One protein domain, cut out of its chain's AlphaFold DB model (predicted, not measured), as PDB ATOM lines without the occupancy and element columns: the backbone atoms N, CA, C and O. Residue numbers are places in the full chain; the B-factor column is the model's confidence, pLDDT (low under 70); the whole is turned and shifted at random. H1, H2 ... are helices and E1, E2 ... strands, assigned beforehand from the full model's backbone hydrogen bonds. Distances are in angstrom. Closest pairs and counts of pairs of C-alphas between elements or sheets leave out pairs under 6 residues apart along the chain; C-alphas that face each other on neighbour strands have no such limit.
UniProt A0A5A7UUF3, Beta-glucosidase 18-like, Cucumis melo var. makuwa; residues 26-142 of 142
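This is residues 26 to 142 of the 142 residues of the protein "Beta-glucosidase 18-like" of Cucumis melo var. makuwa (UniProt A0A5A7UUF3). Two helices, H1 and H3, run side by side the same way, and the short parallel strand pair E1 and E4 lies along one side of H1; from the end where H1 and H3 begin, the domain spreads to two opposite sides, with the hairpin E2 and E3 and its long loop reaching one way and the small helix H2 with the loop before it reaching the other. The printed part has 117 residues with three named helices and four named strands, in the order E1, E2, E3, H1, E4, H2, H3, in two separate two-stranded sheets, E1 and E4 parallel, E2 and E3 antiparallel. The class is mixed, helices and strands, with 54 residues, under half, in named elements. The whole is loose, with a radius of gyration of the C-alphas of 16.9 A, and spans 52 by 40 by 23 A.

E1 is residues 27 to 30, 10.2 A long, with C-alpha 27 at (55.488, -33.372, 120.214). E2 is residues 36 to 39, 10.4 A, and E3 residues 57 to 60, 10.2 A. H1, residues 81 to 94, is 20.6 A long and begins at C-alpha 81 (62.643, -16.435, 125.662). E4 is residues 100 to 104, 12.1 A. H2 is residues 117 to 121, 6.2 A. H3, residues 124 to 141, is 25.7 A long and ends at C-alpha 141 (61.421, -22.176, 112.848).

E1 and E4 are parallel neighbours at 27 degrees, with N 29 and O 101 at 2.8 A, within hydrogen-bond range. E1 and H1 are near each other. The closest C-alphas of H1 and E4, those of Ile 88 and Ile 100, are 7.8 A apart. H1 and H3 touch, closest at the C-alphas of Pro 81 and Tyr 133, 4.5 A, at a shallow tilt of 28 degrees, the same way. E2 and E3 form an antiparallel hairpin at 153 degrees, with N 38 and O 58 at 2.8 A, within hydrogen-bond range. E2 is apart from H1 and from H3. H2 touches no helix and is apart from H3. Every O i to N i+4 pair is within hydrogen-bond range in H2 and H3, and 9 of 10 are in H1.

The C-alphas farthest apart are those of His 42 and Glu 118, 51.9 A. The printed part has no cut. The links E2 to E3, E3 to H1 and E4 to H2 are long, with 17, 20 and 12 residues. Residues 62 to 63 pair antiparallel with residues 66 to 67. The mean pLDDT of the printed part is 92.7, and residues 47 and 114 are under 70.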
ATOM      1  N   PHE A  26      53.359 -36.388 116.931       97.19
ATOM      2  CA  PHE A  26      53.811 -35.012 117.157       97.19
ATOM      3  C   PHE A  26      54.307 -34.836 118.597       97.19
ATOM      4  O   PHE A  26      54.070 -35.685 119.454       97.19
ATOM      5  N   VAL A  27      54.990 -33.724 118.876       97.50
ATOM      6  CA  VAL A  27      55.488 -33.372 120.214       97.50
ATOM      7  C   VAL A  27      54.780 -32.118 120.717       97.50
ATOM      8  O   VAL A  27      54.738 -31.109 120.018       97.50
ATOM      9  N   CYS A  28      54.276 -32.157 121.947       98.00
ATOM     10  CA  CYS A  28      53.772 -30.979 122.650       98.00
ATOM     11  C   CYS A  28      54.807 -30.478 123.656       98.00
ATOM     12  O   CYS A  28      55.444 -31.271 124.349       98.00
ATOM     13  N   VAL A  29      54.974 -29.160 123.736       98.06
ATOM     14  CA  VAL A  29      55.953 -28.507 124.604       98.06
ATOM     15  C   VAL A  29      55.257 -27.461 125.457       98.06
ATOM     16  O   VAL A  29      54.658 -26.518 124.939       98.06
ATOM     17  N   ASN A  30      55.424 -27.593 126.767       98.44
ATOM     18  CA  ASN A  30      55.085 -26.565 127.739       98.44
ATOM     19  C   ASN A  30      56.394 -25.918 128.193       98.44
ATOM     20  O   ASN A  30      57.258 -26.592 128.757       98.44
ATOM     21  N   HIS A  31      56.576 -24.625 127.922       98.31
ATOM     22  CA  HIS A  31      57.804 -23.913 128.284       98.31
ATOM     23  C   HIS A  31      57.483 -22.561 128.908       98.31
ATOM     24  O   HIS A  31      56.827 -21.714 128.303       98.31
ATOM     25  N   TYR A  32      57.997 -22.364 130.120       98.00
ATOM     26  CA  TYR A  32      57.781 -21.151 130.907       98.00
ATOM     27  C   TYR A  32      59.092 -20.437 131.241       98.00
ATOM     28  O   TYR A  32      59.156 -19.213 131.163       98.00
ATOM     29  N   THR A  33      60.152 -21.185 131.565       98.12
ATOM     30  CA  THR A  33      61.423 -20.650 132.076       98.12
ATOM     31  C   THR A  33      62.608 -21.532 131.668       98.12
ATOM     32  O   THR A  33      62.464 -22.556 130.999       98.12
ATOM     33  N   THR A  34      63.820 -21.146 132.048       97.75
ATOM     34  CA  THR A  34      65.037 -21.954 131.915       97.75
ATOM     35  C   THR A  34      65.969 -21.633 133.074       97.75
ATOM     36  O   THR A  34      65.972 -20.508 133.564       97.75
ATOM     37  N   PHE A  35      66.775 -22.609 133.484       96.94
ATOM     38  CA  PHE A  35      67.742 -22.469 134.568       96.94
ATOM     39  C   PHE A  35      69.163 -22.752 134.092       96.94
ATOM     40  O   PHE A  35      69.381 -23.410 133.071       96.94
ATOM     41  N   TYR A  36      70.137 -22.259 134.852       95.50
ATOM     42  CA  TYR A  36      71.487 -22.797 134.812       95.50
ATOM     43  C   TYR A  36      71.540 -24.107 135.588       95.50
ATOM     44  O   TYR A  36      70.815 -24.279 136.566       95.50
ATOM     45  N   THR A  37      72.456 -24.980 135.187       92.69
ATOM     46  CA  THR A  37      72.684 -26.269 135.839       92.69
ATOM     47  C   THR A  37      74.148 -26.395 136.233       92.69
ATOM     48  O   THR A  37      75.031 -25.980 135.479       92.69
ATOM     49  N   LYS A  38      74.396 -26.972 137.407       90.94
ATOM     50  CA  LYS A  38      75.713 -27.366 137.903       90.94
ATOM     51  C   LYS A  38      75.724 -28.880 138.104       90.94
ATOM     52  O   LYS A  38      74.773 -29.424 138.662       90.94
ATOM     53  N   ASP A  39      76.794 -29.526 137.653       91.81
ATOM     54  CA  ASP A  39      77.066 -30.931 137.957       91.81
ATOM     55  C   ASP A  39      77.201 -31.148 139.471       91.81
ATOM     56  O   ASP A  39      77.859 -30.361 140.154       91.81
ATOM     57  N   CYS A  40      76.593 -32.221 139.968       92.56
ATOM     58  CA  CYS A  40      76.754 -32.719 141.331       92.56
ATOM     59  C   CYS A  40      77.091 -34.216 141.362       92.56
ATOM     60  O   CYS A  40      77.096 -34.814 142.435       92.56
ATOM     61  N   LEU A  41      77.357 -34.837 140.206       90.25
ATOM     62  CA  LEU A  41      77.757 -36.241 140.139       90.25
ATOM     63  C   LEU A  41      79.254 -36.396 140.415       90.25
ATOM     64  O   LEU A  41      79.675 -37.337 141.087       90.25
ATOM     65  N   HIS A  42      80.060 -35.463 139.905       89.25
ATOM     66  CA  HIS A  42      81.518 -35.475 140.042       89.25
ATOM     67  C   HIS A  42      82.060 -34.240 140.768       89.25
ATOM     68  O   HIS A  42      83.274 -34.077 140.900       89.25
ATOM     69  N   SER A  43      81.168 -33.377 141.257       89.50
ATOM     70  CA  SER A  43      81.507 -32.096 141.869       89.50
ATOM     71  C   SER A  43      80.793 -31.917 143.214       89.50
ATOM     72  O   SER A  43      79.649 -32.349 143.352       89.50
ATOM     73  N   PRO A  44      81.401 -31.226 144.199       86.12
ATOM     74  CA  PRO A  44      80.730 -30.926 145.463       86.12
ATOM     75  C   PRO A  44      79.491 -30.048 145.261       86.12
ATOM     76  O   PRO A  44      79.549 -29.015 144.576       86.12
ATOM     77  N   CYS A  45      78.395 -30.415 145.921       83.31
ATOM     78  CA  CYS A  45      77.141 -29.671 145.914       83.31
ATOM     79  C   CYS A  45      76.562 -29.501 147.317       83.31
ATOM     80  O   CYS A  45      76.887 -30.242 148.237       83.31
ATOM     81  N   SER A  46      75.736 -28.465 147.454       75.56
ATOM     82  CA  SER A  46      74.887 -28.223 148.620       75.56
ATOM     83  C   SER A  46      73.758 -29.256 148.686       75.56
ATOM     84  O   SER A  46      73.400 -29.825 147.648       75.56
ATOM     85  N   ASP A  47      73.174 -29.435 149.872       69.06
ATOM     86  CA  ASP A  47      72.105 -30.404 150.135       69.06
ATOM     87  C   ASP A  47      70.984 -30.368 149.079       69.06
ATOM     88  O   ASP A  47      70.427 -29.313 148.764       69.06
ATOM     89  N   GLY A  48      70.653 -31.545 148.535       71.12
ATOM     90  CA  GLY A  48      69.521 -31.773 147.628       71.12
ATOM     91  C   GLY A  48      69.904 -31.993 146.160       71.12
ATOM     92  O   GLY A  48      69.176 -32.668 145.430       71.12
ATOM     93  N   GLY A  49      71.062 -31.494 145.715       78.56
ATOM     94  CA  GLY A  49      71.571 -31.728 144.353       78.56
ATOM     95  C   GLY A  49      72.338 -33.043 144.184       78.56
ATOM     96  O   GLY A  49      72.590 -33.474 143.068       78.56
ATOM     97  N   ASP A  50      72.706 -33.685 145.286       79.25
ATOM     98  CA  ASP A  50      73.525 -34.896 145.409       79.25
ATOM     99  C   ASP A  50      72.698 -36.196 145.459       79.25
ATOM    100  O   ASP A  50      73.180 -37.244 145.886       79.25
ATOM    101  N   HIS A  51      71.437 -36.141 145.023       85.25
ATOM    102  CA  HIS A  51      70.516 -37.269 145.065       85.25
ATOM    103  C   HIS A  51      70.178 -37.774 143.656       85.25
ATOM    104  O   HIS A  51      69.978 -37.010 142.711       85.25
ATOM    105  N   ALA A  52      70.021 -39.092 143.516       86.69
ATOM    106  CA  ALA A  52      69.666 -39.713 142.239       86.69
ATOM    107  C   ALA A  52      68.322 -39.209 141.681       86.69
ATOM    108  O   ALA A  52      68.176 -39.065 140.466       86.69
ATOM    109  N   ILE A  53      67.358 -38.886 142.556       85.75
ATOM    110  CA  ILE A  53      66.038 -38.367 142.161       85.75
ATOM    111  C   ILE A  53      66.111 -36.982 141.509       85.75
ATOM    112  O   ILE A  53      65.296 -36.672 140.645       85.75
ATOM    113  N   THR A  54      67.104 -36.167 141.873       86.56
ATOM    114  CA  THR A  54      67.358 -34.868 141.235       86.56
ATOM    115  C   THR A  54      68.274 -34.996 140.020       86.56
ATOM    116  O   THR A  54      68.435 -34.035 139.277       86.56
ATOM    117  N   GLY A  55      68.814 -36.193 139.758       89.31
ATOM    118  CA  GLY A  55      69.711 -36.464 138.640       89.31
ATOM    119  C   GLY A  55      71.154 -36.039 138.897       89.31
ATOM    120  O   GLY A  55      71.884 -35.844 137.928       89.31
ATOM    121  N   TYR A  56      71.555 -35.899 140.166       92.06
ATOM    122  CA  TYR A  56      72.879 -35.412 140.560       92.06
ATOM    123  C   TYR A  56      73.231 -34.056 139.930       92.06
ATOM    124  O   TYR A  56      74.315 -33.856 139.379       92.06
ATOM    125  N   LEU A  57      72.297 -33.108 139.992       91.56
ATOM    126  CA  LEU A  57      72.498 -31.745 139.520       91.56
ATOM    127  C   LEU A  57      71.849 -30.738 140.461       91.56
ATOM    128  O   LEU A  57      70.855 -31.023 141.126       91.56
ATOM    129  N   ASN A  58      72.387 -29.524 140.454       91.38
ATOM    130  CA  ASN A  58      71.761 -28.369 141.080       91.38
ATOM    131  C   ASN A  58      71.347 -27.367 139.998       91.38
ATOM    132  O   ASN A  58      72.056 -27.196 139.002       91.38
ATOM    133  N   THR A  59      70.217 -26.692 140.193       91.94
ATOM    134  CA  THR A  59      69.732 -25.660 139.270       91.94
ATOM    135  C   THR A  59      69.644 -24.311 139.958       91.94
ATOM    136  O   THR A  59      69.379 -24.215 141.151       91.94
ATOM    137  N   THR A  60      69.903 -23.245 139.208       92.94
ATOM    138  CA  THR A  60      69.811 -21.881 139.727       92.94
ATOM    139  C   THR A  60      69.404 -20.914 138.630       92.94
ATOM    140  O   THR A  60      69.772 -21.068 137.460       92.94
ATOM    141  N   ALA A  61      68.641 -19.893 139.007       96.00
ATOM    142  CA  ALA A  61      68.345 -18.770 138.132       96.00
ATOM    143  C   ALA A  61      69.488 -17.749 138.098       96.00
ATOM    144  O   ALA A  61      69.455 -16.856 137.265       96.00
ATOM    145  N   TYR A  62      70.495 -17.864 138.966       95.62
ATOM    146  CA  TYR A  62      71.539 -16.858 139.139       95.62
ATOM    147  C   TYR A  62      72.917 -17.403 138.784       95.62
ATOM    148  O   TYR A  62      73.268 -18.533 139.124       95.62
ATOM    149  N   ARG A  63      73.726 -16.573 138.135       94.50
ATOM    150  CA  ARG A  63      75.145 -16.824 137.888       94.50
ATOM    151  C   ARG A  63      75.907 -15.551 138.219       94.50
ATOM    152  O   ARG A  63      75.572 -14.498 137.690       94.50
ATOM    153  N   ASP A  64      76.869 -15.651 139.133       94.62
ATOM    154  CA  ASP A  64      77.686 -14.520 139.595       94.62
ATOM    155  C   ASP A  64      76.842 -13.323 140.084       94.62
ATOM    156  O   ASP A  64      77.137 -12.165 139.810       94.62
ATOM    157  N   GLY A  65      75.739 -13.618 140.785       94.56
ATOM    158  CA  GLY A  65      74.795 -12.617 141.297       94.56
ATOM    159  C   GLY A  65      73.805 -12.061 140.265       94.56
ATOM    160  O   GLY A  65      72.905 -11.315 140.639       94.56
ATOM    161  N   VAL A  66      73.913 -12.442 138.990       96.50
ATOM    162  CA  VAL A  66      73.035 -11.969 137.908       96.50
ATOM    163  C   VAL A  66      71.980 -13.021 137.579       96.50
ATOM    164  O   VAL A  66      72.314 -14.188 137.354       96.50
ATOM    165  N   SER A  67      70.704 -12.626 137.534       96.62
ATOM    166  CA  SER A  67      69.616 -13.530 137.152       96.62
ATOM    167  C   SER A  67      69.658 -13.877 135.655       96.62
ATOM    168  O   SER A  67      70.145 -13.130 134.809       96.62
ATOM    169  N   ILE A  68      69.137 -15.049 135.300       97.88
ATOM    170  CA  ILE A  68      69.092 -15.570 133.929       97.88
ATOM    171  C   ILE A  68      68.083 -14.817 133.044       97.88
ATOM    172  O   ILE A  68      68.186 -14.862 131.808       97.88
ATOM    173  N   GLY A  69      67.132 -14.145 133.690       97.44
ATOM    174  CA  GLY A  69      66.071 -13.316 133.134       97.44
ATOM    175  C   GLY A  69      65.321 -12.593 134.254       97.44
ATOM    176  O   GLY A  69      65.645 -12.767 135.433       97.44
ATOM    177  N   ASP A  70      64.318 -11.799 133.890       96.44
ATOM    178  CA  ASP A  70      63.497 -11.074 134.864       96.44
ATOM    179  C   ASP A  70      62.585 -12.039 135.635       96.44
ATOM    180  O   ASP A  70      62.041 -12.964 135.024       96.44
ATOM    181  N   PRO A  71      62.390 -11.862 136.951       95.38
ATOM    182  CA  PRO A  71      61.454 -12.677 137.714       95.38
ATOM    183  C   PRO A  71      60.002 -12.391 137.308       95.38
ATOM    184  O   PRO A  71      59.647 -11.293 136.869       95.38
ATOM    185  N   THR A  72      59.146 -13.394 137.476       95.62
ATOM    186  CA  THR A  72      57.688 -13.258 137.338       95.62
ATOM    187  C   THR A  72      57.022 -13.261 138.718       95.62
ATOM    188  O   THR A  72      57.697 -13.334 139.739       95.62
ATOM    189  N   GLY A  73      55.691 -13.215 138.771       94.38
ATOM    190  CA  GLY A  73      54.934 -13.398 140.014       94.38
ATOM    191  C   GLY A  73      54.944 -14.821 140.579       94.38
ATOM    192  O   GLY A  73      54.310 -15.061 141.599       94.38
ATOM    193  N   ILE A  74      55.612 -15.768 139.916       94.88
ATOM    194  CA  ILE A  74      55.877 -17.115 140.429       94.88
ATOM    195  C   ILE A  74      57.390 -17.244 140.617       94.88
ATOM    196  O   ILE A  74      58.132 -17.134 139.641       94.88
ATOM    197  N   ASP A  75      57.834 -17.535 141.840       92.50
ATOM    198  CA  ASP A  75      59.250 -17.499 142.250       92.50
ATOM    199  C   ASP A  75      60.185 -18.383 141.408       92.50
ATOM    200  O   ASP A  75      61.372 -18.094 141.258       92.50
ATOM    201  N   VAL A  76      59.658 -19.465 140.830       93.62
ATOM    202  CA  VAL A  76      60.429 -20.390 139.986       93.62
ATOM    203  C   VAL A  76      60.445 -19.993 138.506       93.62
ATOM    204  O   VAL A  76      61.144 -20.617 137.711       93.62
ATOM    205  N   PHE A  77      59.692 -18.977 138.088       96.81
ATOM    206  CA  PHE A  77      59.590 -18.582 136.685       96.81
ATOM    207  C   PHE A  77      60.299 -17.259 136.416       96.81
ATOM    208  O   PHE A  77      60.034 -16.240 137.052       96.81
ATOM    209  N   PHE A  78      61.167 -17.300 135.404       97.94
ATOM    210  CA  PHE A  78      61.949 -16.182 134.904       97.94
ATOM    211  C   PHE A  78      61.702 -16.021 133.401       97.94
ATOM    212  O   PHE A  78      61.472 -16.996 132.680       97.94
ATOM    213  N   VAL A  79      61.786 -14.789 132.908       98.31
ATOM    214  CA  VAL A  79      61.597 -14.458 131.493       98.31
ATOM    215  C   VAL A  79      62.847 -14.856 130.702       98.31
ATOM    216  O   VAL A  79      63.846 -14.138 130.669       98.31
ATOM    217  N   VAL A  80      62.813 -16.028 130.058       98.44
ATOM    218  CA  VAL A  80      63.953 -16.599 129.315       98.44
ATOM    219  C   VAL A  80      63.533 -17.050 127.904       98.44
ATOM    220  O   VAL A  80      63.592 -18.241 127.582       98.44
ATOM    221  N   PRO A  81      63.168 -16.119 127.000       98.50
ATOM    222  CA  PRO A  81      62.643 -16.435 125.662       98.50
ATOM    223  C   PRO A  81      63.607 -17.279 124.823       98.50
ATOM    224  O   PRO A  81      63.204 -18.202 124.113       98.50
ATOM    225  N   ARG A  82      64.917 -17.030 124.942       98.25
ATOM    226  CA  ARG A  82      65.968 -17.819 124.272       98.25
ATOM    227  C   ARG A  82      65.951 -19.307 124.652       98.25
ATOM    228  O   ARG A  82      66.455 -20.130 123.894       98.25
ATOM    229  N   GLY A  83      65.402 -19.643 125.819       98.12
ATOM    230  CA  GLY A  83      65.242 -21.015 126.290       98.12
ATOM    231  C   GLY A  83      64.283 -21.813 125.412       98.12
ATOM    232  O   GLY A  83      64.645 -22.904 124.977       98.12
ATOM    233  N   LEU A  84      63.125 -21.235 125.063       98.44
ATOM    234  CA  LEU A  84      62.142 -21.883 124.190       98.44
ATOM    235  C   LEU A  84      62.765 -22.233 122.834       98.44
ATOM    236  O   LEU A  84      62.708 -23.382 122.410       98.44
ATOM    237  N   GLY A  85      63.444 -21.278 122.190       98.06
ATOM    238  CA  GLY A  85      64.100 -21.519 120.901       98.06
ATOM    239  C   GLY A  85      65.125 -22.662 120.950       98.06
ATOM    240  O   GLY A  85      65.168 -23.496 120.047       98.06
ATOM    241  N   LYS A  86      65.909 -22.761 122.036       98.06
ATOM    242  CA  LYS A  86      66.849 -23.877 122.240       98.06
ATOM    243  C   LYS A  86      66.137 -25.220 122.410       98.06
ATOM    244  O   LYS A  86      66.585 -26.201 121.825       98.06
ATOM    245  N   VAL A  87      65.045 -25.265 123.176       97.88
ATOM    246  CA  VAL A  87      64.245 -26.488 123.367       97.88
ATOM    247  C   VAL A  87      63.645 -26.957 122.042       97.88
ATOM    248  O   VAL A  87      63.734 -28.139 121.724       97.88
ATOM    249  N   ILE A  88      63.105 -26.043 121.232       97.69
ATOM    250  CA  ILE A  88      62.553 -26.381 119.914       97.69
ATOM    251  C   ILE A  88      63.630 -26.952 118.989       97.69
ATOM    252  O   ILE A  88      63.412 -27.999 118.383       97.69
ATOM    253  N   ASN A  89      64.809 -26.328 118.921       97.19
ATOM    254  CA  ASN A  89      65.919 -26.849 118.116       97.19
ATOM    255  C   ASN A  89      66.376 -28.234 118.591       97.19
ATOM    256  O   ASN A  89      66.524 -29.139 117.775       97.19
ATOM    257  N   TYR A  90      66.503 -28.429 119.906       97.62
ATOM    258  CA  TYR A  90      66.849 -29.728 120.479       97.62
ATOM    259  C   TYR A  90      65.835 -30.817 120.100       97.62
ATOM    260  O   TYR A  90      66.220 -31.914 119.696       97.62
ATOM    261  N   ILE A  91      64.532 -30.525 120.184       96.81
ATOM    262  CA  ILE A  91      63.479 -31.481 119.812       96.81
ATOM    263  C   ILE A  91      63.526 -31.784 118.310       96.81
ATOM    264  O   ILE A  91      63.419 -32.951 117.947       96.81
ATOM    265  N   LYS A  92      63.742 -30.777 117.450       95.19
ATOM    266  CA  LYS A  92      63.887 -30.966 115.992       95.19
ATOM    267  C   LYS A  92      65.035 -31.917 115.647       95.19
ATOM    268  O   LYS A  92      64.873 -32.771 114.780       95.19
ATOM    269  N   GLU A  93      66.174 -31.783 116.324       96.12
ATOM    270  CA  GLU A  93      67.340 -32.656 116.130       96.12
ATOM    271  C   GLU A  93      67.097 -34.072 116.672       96.12
ATOM    272  O   GLU A  93      67.463 -35.064 116.043       96.12
ATOM    273  N   ARG A  94      66.454 -34.179 117.840       95.88
ATOM    274  CA  ARG A  94      66.201 -35.451 118.533       95.88
ATOM    275  C   ARG A  94      65.099 -36.285 117.871       95.88
ATOM    276  O   ARG A  94      65.194 -37.512 117.860       95.88
ATOM    277  N   TYR A  95      64.061 -35.625 117.359       94.62
ATOM    278  CA  TYR A  95      62.857 -36.218 116.772       94.62
ATOM    279  C   TYR A  95      62.600 -35.616 115.381       94.62
ATOM    280  O   TYR A  95      61.690 -34.798 115.207       94.62
ATOM    281  N   PRO A  96      63.404 -35.997 114.373       92.88
ATOM    282  CA  PRO A  96      63.318 -35.408 113.046       92.88
ATOM    283  C   PRO A  96      61.954 -35.670 112.399       92.88
ATOM    284  O   PRO A  96      61.367 -36.742 112.554       92.88
ATOM    285  N   ASN A  97      61.471 -34.688 111.633       92.38
ATOM    286  CA  ASN A  97      60.204 -34.739 110.891       92.38
ATOM    287  C   ASN A  97      58.954 -34.973 111.760       92.38
ATOM    288  O   ASN A  97      57.939 -35.459 111.262       92.38
ATOM    289  N   LYS A  98      59.006 -34.628 113.052       96.19
ATOM    290  CA  LYS A  98      57.828 -34.605 113.924       96.19
ATOM    291  C   LYS A  98      57.298 -33.175 114.056       96.19
ATOM    292  O   LYS A  98      58.081 -32.282 114.380       96.19
ATOM    293  N   PRO A  99      55.997 -32.930 113.810       97.19
ATOM    294  CA  PRO A  99      55.364 -31.663 114.153       97.19
ATOM    295  C   PRO A  99      55.546 -31.348 115.639       97.19
ATOM    296  O   PRO A  99      55.503 -32.249 116.479       97.19
ATOM    297  N   ILE A 100      55.742 -30.070 115.957       97.50
ATOM    298  CA  ILE A 100      55.919 -29.592 117.329       97.50
ATOM    299  C   ILE A 100      54.872 -28.517 117.603       97.50
ATOM    300  O   ILE A 100      54.746 -27.567 116.830       97.50
ATOM    301  N   PHE A 101      54.162 -28.646 118.718       97.75
ATOM    302  CA  PHE A 101      53.191 -27.673 119.200       97.75
ATOM    303  C   PHE A 101      53.661 -27.113 120.537       97.75
ATOM    304  O   PHE A 101      53.965 -27.867 121.459       97.75
ATOM    305  N   VAL A 102      53.713 -25.789 120.662       98.06
ATOM    306  CA  VAL A 102      53.854 -25.151 121.975       98.06
ATOM    307  C   VAL A 102      52.454 -25.062 122.569       98.06
ATOM    308  O   VAL A 102      51.642 -24.266 122.105       98.06
ATOM    309  N   THR A 103      52.158 -25.930 123.531       98.25
ATOM    310  CA  THR A 103      50.820 -26.066 124.123       98.25
ATOM    311  C   THR A 103      50.617 -25.157 125.323       98.25
ATOM    312  O   THR A 103      49.492 -24.742 125.578       98.25
ATOM    313  N   GLU A 104      51.695 -24.776 126.010       98.19
ATOM    314  CA  GLU A 104      51.636 -23.804 127.097       98.19
ATOM    315  C   GLU A 104      52.853 -22.877 127.131       98.19
ATOM    316  O   GLU A 104      54.005 -23.300 126.984       98.19
ATOM    317  N   ASN A 105      52.565 -21.599 127.376       98.12
ATOM    318  CA  ASN A 105      53.519 -20.534 127.638       98.12
ATOM    319  C   ASN A 105      52.774 -19.372 128.315       98.12
ATOM    320  O   ASN A 105      51.688 -19.005 127.867       98.12
ATOM    321  N   GLY A 106      53.329 -18.773 129.371       97.06
ATOM    322  CA  GLY A 106      52.596 -17.744 130.108       97.06
ATOM    323  C   GLY A 106      53.420 -16.945 131.106       97.06
ATOM    324  O   GLY A 106      54.502 -17.350 131.525       97.06
ATOM    325  N   TYR A 107      52.858 -15.800 131.493       97.31
ATOM    326  CA  TYR A 107      53.449 -14.856 132.434       97.31
ATOM    327  C   TYR A 107      52.495 -14.574 133.598       97.31
ATOM    328  O   TYR A 107      51.347 -14.152 133.397       97.31
ATOM    329  N   SER A 108      53.000 -14.771 134.817       94.19
ATOM    330  CA  SER A 108      52.342 -14.346 136.051       94.19
ATOM    331  C   SER A 108      52.869 -12.975 136.464       94.19
ATOM    332  O   SER A 108      54.081 -12.772 136.515       94.19
ATOM    333  N   MET A 109      51.974 -12.039 136.767       89.50
ATOM    334  CA  MET A 109      52.356 -10.718 137.263       89.50
ATOM    335  C   MET A 109      52.653 -10.787 138.768       89.50
ATOM    336  O   MET A 109      51.889 -11.428 139.494       89.50
ATOM    337  N   PRO A 110      53.727 -10.145 139.264       87.50
ATOM    338  CA  PRO A 110      53.985 -10.054 140.698       87.50
ATOM    339  C   PRO A 110      52.829  -9.391 141.450       87.50
ATOM    340  O   PRO A 110      52.318  -8.357 141.028       87.50
ATOM    341  N   GLN A 111      52.450  -9.947 142.604       80.38
ATOM    342  CA  GLN A 111      51.321  -9.444 143.400       80.38
ATOM    343  C   GLN A 111      51.495  -7.975 143.819       80.38
ATOM    344  O   GLN A 111      50.525  -7.227 143.873       80.38
ATOM    345  N   ALA A 112      52.735  -7.540 144.058       77.38
ATOM    346  CA  ALA A 112      53.051  -6.158 144.413       77.38
ATOM    347  C   ALA A 112      52.728  -5.136 143.301       77.38
ATOM    348  O   ALA A 112      52.650  -3.944 143.586       77.38
ATOM    349  N   GLU A 113      52.540  -5.584 142.055       73.38
ATOM    350  CA  GLU A 113      52.357  -4.730 140.873       73.38
ATOM    351  C   GLU A 113      50.891  -4.618 140.409       73.38
ATOM    352  O   GLU A 113      50.629  -3.964 139.406       73.38
ATOM    353  N   GLY A 114      49.928  -5.229 141.113       68.50
ATOM    354  CA  GLY A 114      48.538  -5.338 140.646       68.50
ATOM    355  C   GLY A 114      47.492  -5.127 141.738       68.50
ATOM    356  O   GLY A 114      46.755  -6.054 142.063       68.50
ATOM    357  N   ASN A 115      47.418  -3.917 142.302       74.00
ATOM    358  CA  ASN A 115      46.509  -3.610 143.420       74.00
ATOM    359  C   ASN A 115      45.220  -2.869 143.011       74.00
ATOM    360  O   ASN A 115      44.298  -2.773 143.818       74.00
ATOM    361  N   ASN A 116      45.134  -2.347 141.784       84.06
ATOM    362  CA  ASN A 116      43.929  -1.717 141.230       84.06
ATOM    363  C   ASN A 116      43.658  -2.212 139.798       84.06
ATOM    364  O   ASN A 116      44.515  -2.821 139.160       84.06
ATOM    365  N   VAL A 117      42.438  -1.986 139.305       86.62
ATOM    366  CA  VAL A 117      41.972  -2.510 138.010       86.62
ATOM    367  C   VAL A 117      42.764  -1.916 136.843       86.62
ATOM    368  O   VAL A 117      43.041  -2.616 135.871       86.62
ATOM    369  N   GLU A 118      43.156  -0.651 136.941       87.31
ATOM    370  CA  GLU A 118      43.919   0.054 135.916       87.31
ATOM    371  C   GLU A 118      45.289  -0.600 135.680       87.31
ATOM    372  O   GLU A 118      45.676  -0.817 134.527       87.31
ATOM    373  N   ASP A 119      45.980  -0.981 136.756       82.69
ATOM    374  CA  ASP A 119      47.258  -1.695 136.705       82.69
ATOM    375  C   ASP A 119      47.085  -3.109 136.130       82.69
ATOM    376  O   ASP A 119      47.857  -3.528 135.267       82.69
ATOM    377  N   LEU A 120      46.019  -3.822 136.525       85.19
ATOM    378  CA  LEU A 120      45.723  -5.171 136.021       85.19
ATOM    379  C   LEU A 120      45.441  -5.199 134.511       85.19
ATOM    380  O   LEU A 120      45.814  -6.153 133.827       85.19
ATOM    381  N   ILE A 121      44.768  -4.172 133.985       88.88
ATOM    382  CA  ILE A 121      44.463  -4.067 132.551       88.88
ATOM    383  C   ILE A 121      45.715  -3.668 131.758       88.88
ATOM    384  O   ILE A 121      45.891  -4.096 130.614       88.88
ATOM    385  N   LYS A 122      46.615  -2.872 132.348       90.00
ATOM    386  CA  LYS A 122      47.842  -2.390 131.699       90.00
ATOM    387  C   LYS A 122      49.018  -3.362 131.873       90.00
ATOM    388  O   LYS A 122      50.125  -2.977 132.251       90.00
ATOM    389  N   ASP A 123      48.810  -4.618 131.497       90.44
ATOM    390  CA  ASP A 123      49.806  -5.684 131.642       90.44
ATOM    391  C   ASP A 123      50.848  -5.699 130.506       90.44
ATOM    392  O   ASP A 123      50.887  -6.564 129.623       90.44
ATOM    393  N   THR A 124      51.717  -4.690 130.502       93.56
ATOM    394  CA  THR A 124      52.773  -4.552 129.489       93.56
ATOM    395  C   THR A 124      53.841  -5.636 129.600       93.56
ATOM    396  O   THR A 124      54.425  -6.018 128.582       93.56
ATOM    397  N   LYS A 125      54.084  -6.171 130.802       94.25
ATOM    398  CA  LYS A 125      55.083  -7.224 131.025       94.25
ATOM    399  C   LYS A 125      54.661  -8.541 130.383       94.25
ATOM    400  O   LYS A 125      55.464  -9.115 129.650       94.25
ATOM    401  N   ARG A 126      53.405  -8.978 130.543       96.06
ATOM    402  CA  ARG A 126      52.878 -10.157 129.830       96.06
ATOM    403  C   ARG A 126      52.887  -9.961 128.318       96.06
ATOM    404  O   ARG A 126      53.240 -10.880 127.580       96.06
ATOM    405  N   VAL A 127      52.539  -8.762 127.842       97.00
ATOM    406  CA  VAL A 127      52.598  -8.441 126.405       97.00
ATOM    407  C   VAL A 127      54.024  -8.592 125.868       97.00
ATOM    408  O   VAL A 127      54.219  -9.226 124.830       97.00
ATOM    409  N   ASN A 128      55.022  -8.042 126.563       98.06
ATOM    410  CA  ASN A 128      56.423  -8.152 126.157       98.06
ATOM    411  C   ASN A 128      56.935  -9.594 126.253       98.06
ATOM    412  O   ASN A 128      57.557 -10.072 125.311       98.06
ATOM    413  N   TYR A 129      56.573 -10.320 127.315       98.38
ATOM    414  CA  TYR A 129      56.873 -11.744 127.463       98.38
ATOM    415  C   TYR A 129      56.441 -12.542 126.226       98.38
ATOM    416  O   TYR A 129      57.260 -13.221 125.606       98.38
ATOM    417  N   HIS A 130      55.178 -12.418 125.807       98.56
ATOM    418  CA  HIS A 130      54.694 -13.147 124.636       98.56
ATOM    419  C   HIS A 130      55.372 -12.693 123.341       98.56
ATOM    420  O   HIS A 130      55.714 -13.541 122.518       98.56
ATOM    421  N   LYS A 131      55.621 -11.388 123.158       98.62
ATOM    422  CA  LYS A 131      56.368 -10.884 121.992       98.62
ATOM    423  C   LYS A 131      57.753 -11.519 121.895       98.62
ATOM    424  O   LYS A 131      58.120 -12.011 120.827       98.62
ATOM    425  N   ASP A 132      58.490 -11.562 122.998       98.56
ATOM    426  CA  ASP A 132      59.860 -12.066 123.017       98.56
ATOM    427  C   ASP A 132      59.919 -13.586 122.816       98.56
ATOM    428  O   ASP A 132      60.761 -14.090 122.064       98.56
ATOM    429  N   TYR A 133      59.008 -14.337 123.443       98.62
ATOM    430  CA  TYR A 133      58.923 -15.791 123.268       98.62
ATOM    431  C   TYR A 133      58.496 -16.165 121.845       98.62
ATOM    432  O   TYR A 133      59.111 -17.051 121.244       98.62
ATOM    433  N   LEU A 134      57.520 -15.459 121.260       98.38
ATOM    434  CA  LEU A 134      57.112 -15.663 119.865       98.38
ATOM    435  C   LEU A 134      58.231 -15.302 118.883       98.38
ATOM    436  O   LEU A 134      58.441 -16.023 117.910       98.38
ATOM    437  N   ALA A 135      58.996 -14.237 119.141       98.44
ATOM    438  CA  ALA A 135      60.155 -13.883 118.324       98.44
ATOM    439  C   ALA A 135      61.250 -14.966 118.380       98.44
ATOM    440  O   ALA A 135      61.822 -15.336 117.350       98.44
ATOM    441  N   SER A 136      61.518 -15.511 119.570       98.31
ATOM    442  CA  SER A 136      62.456 -16.625 119.762       98.31
ATOM    443  C   SER A 136      61.998 -17.895 119.037       98.31
ATOM    444  O   SER A 136      62.791 -18.528 118.337       98.31
ATOM    445  N   LEU A 137      60.706 -18.228 119.128       97.12
ATOM    446  CA  LEU A 137      60.103 -19.348 118.408       97.12
ATOM    447  C   LEU A 137      60.213 -19.163 116.890       97.12
ATOM    448  O   LEU A 137      60.701 -20.054 116.198       97.12
ATOM    449  N   ALA A 138      59.849 -17.986 116.373       97.50
ATOM    450  CA  ALA A 138      59.948 -17.670 114.951       97.50
ATOM    451  C   ALA A 138      61.388 -17.804 114.431       97.50
ATOM    452  O   ALA A 138      61.600 -18.248 113.303       97.50
ATOM    453  N   LYS A 139      62.392 -17.468 115.252       97.25
ATOM    454  CA  LYS A 139      63.804 -17.675 114.913       97.25
ATOM    455  C   LYS A 139      64.187 -19.158 114.845       97.25
ATOM    456  O   LYS A 139      64.993 -19.505 113.997       97.25
ATOM    457  N   ALA A 140      63.632 -20.013 115.705       94.88
ATOM    458  CA  ALA A 140      63.899 -21.459 115.709       94.88
ATOM    459  C   ALA A 140      63.187 -22.223 114.571       94.88
ATOM    460  O   ALA A 140      63.556 -23.351 114.227       94.88
ATOM    461  N   MET A 141      62.142 -21.624 113.997       89.44
ATOM    462  CA  MET A 141      61.421 -22.176 112.848       89.44
ATOM    463  C   MET A 141      62.132 -21.936 111.510       89.44
ATOM    464  O   MET A 141      61.929 -22.730 110.594       89.44
ATOM    465  N   ARG A 142      62.921 -20.859 111.405       75.00
ATOM    466  CA  ARG A 142      63.745 -20.539 110.228       75.00
ATOM    467  C   ARG A 142      64.935 -21.483 110.117       75.00
ATOM    468  O   ARG A 142      65.305 -21.771 108.962       75.00
TER     469      ARG A 142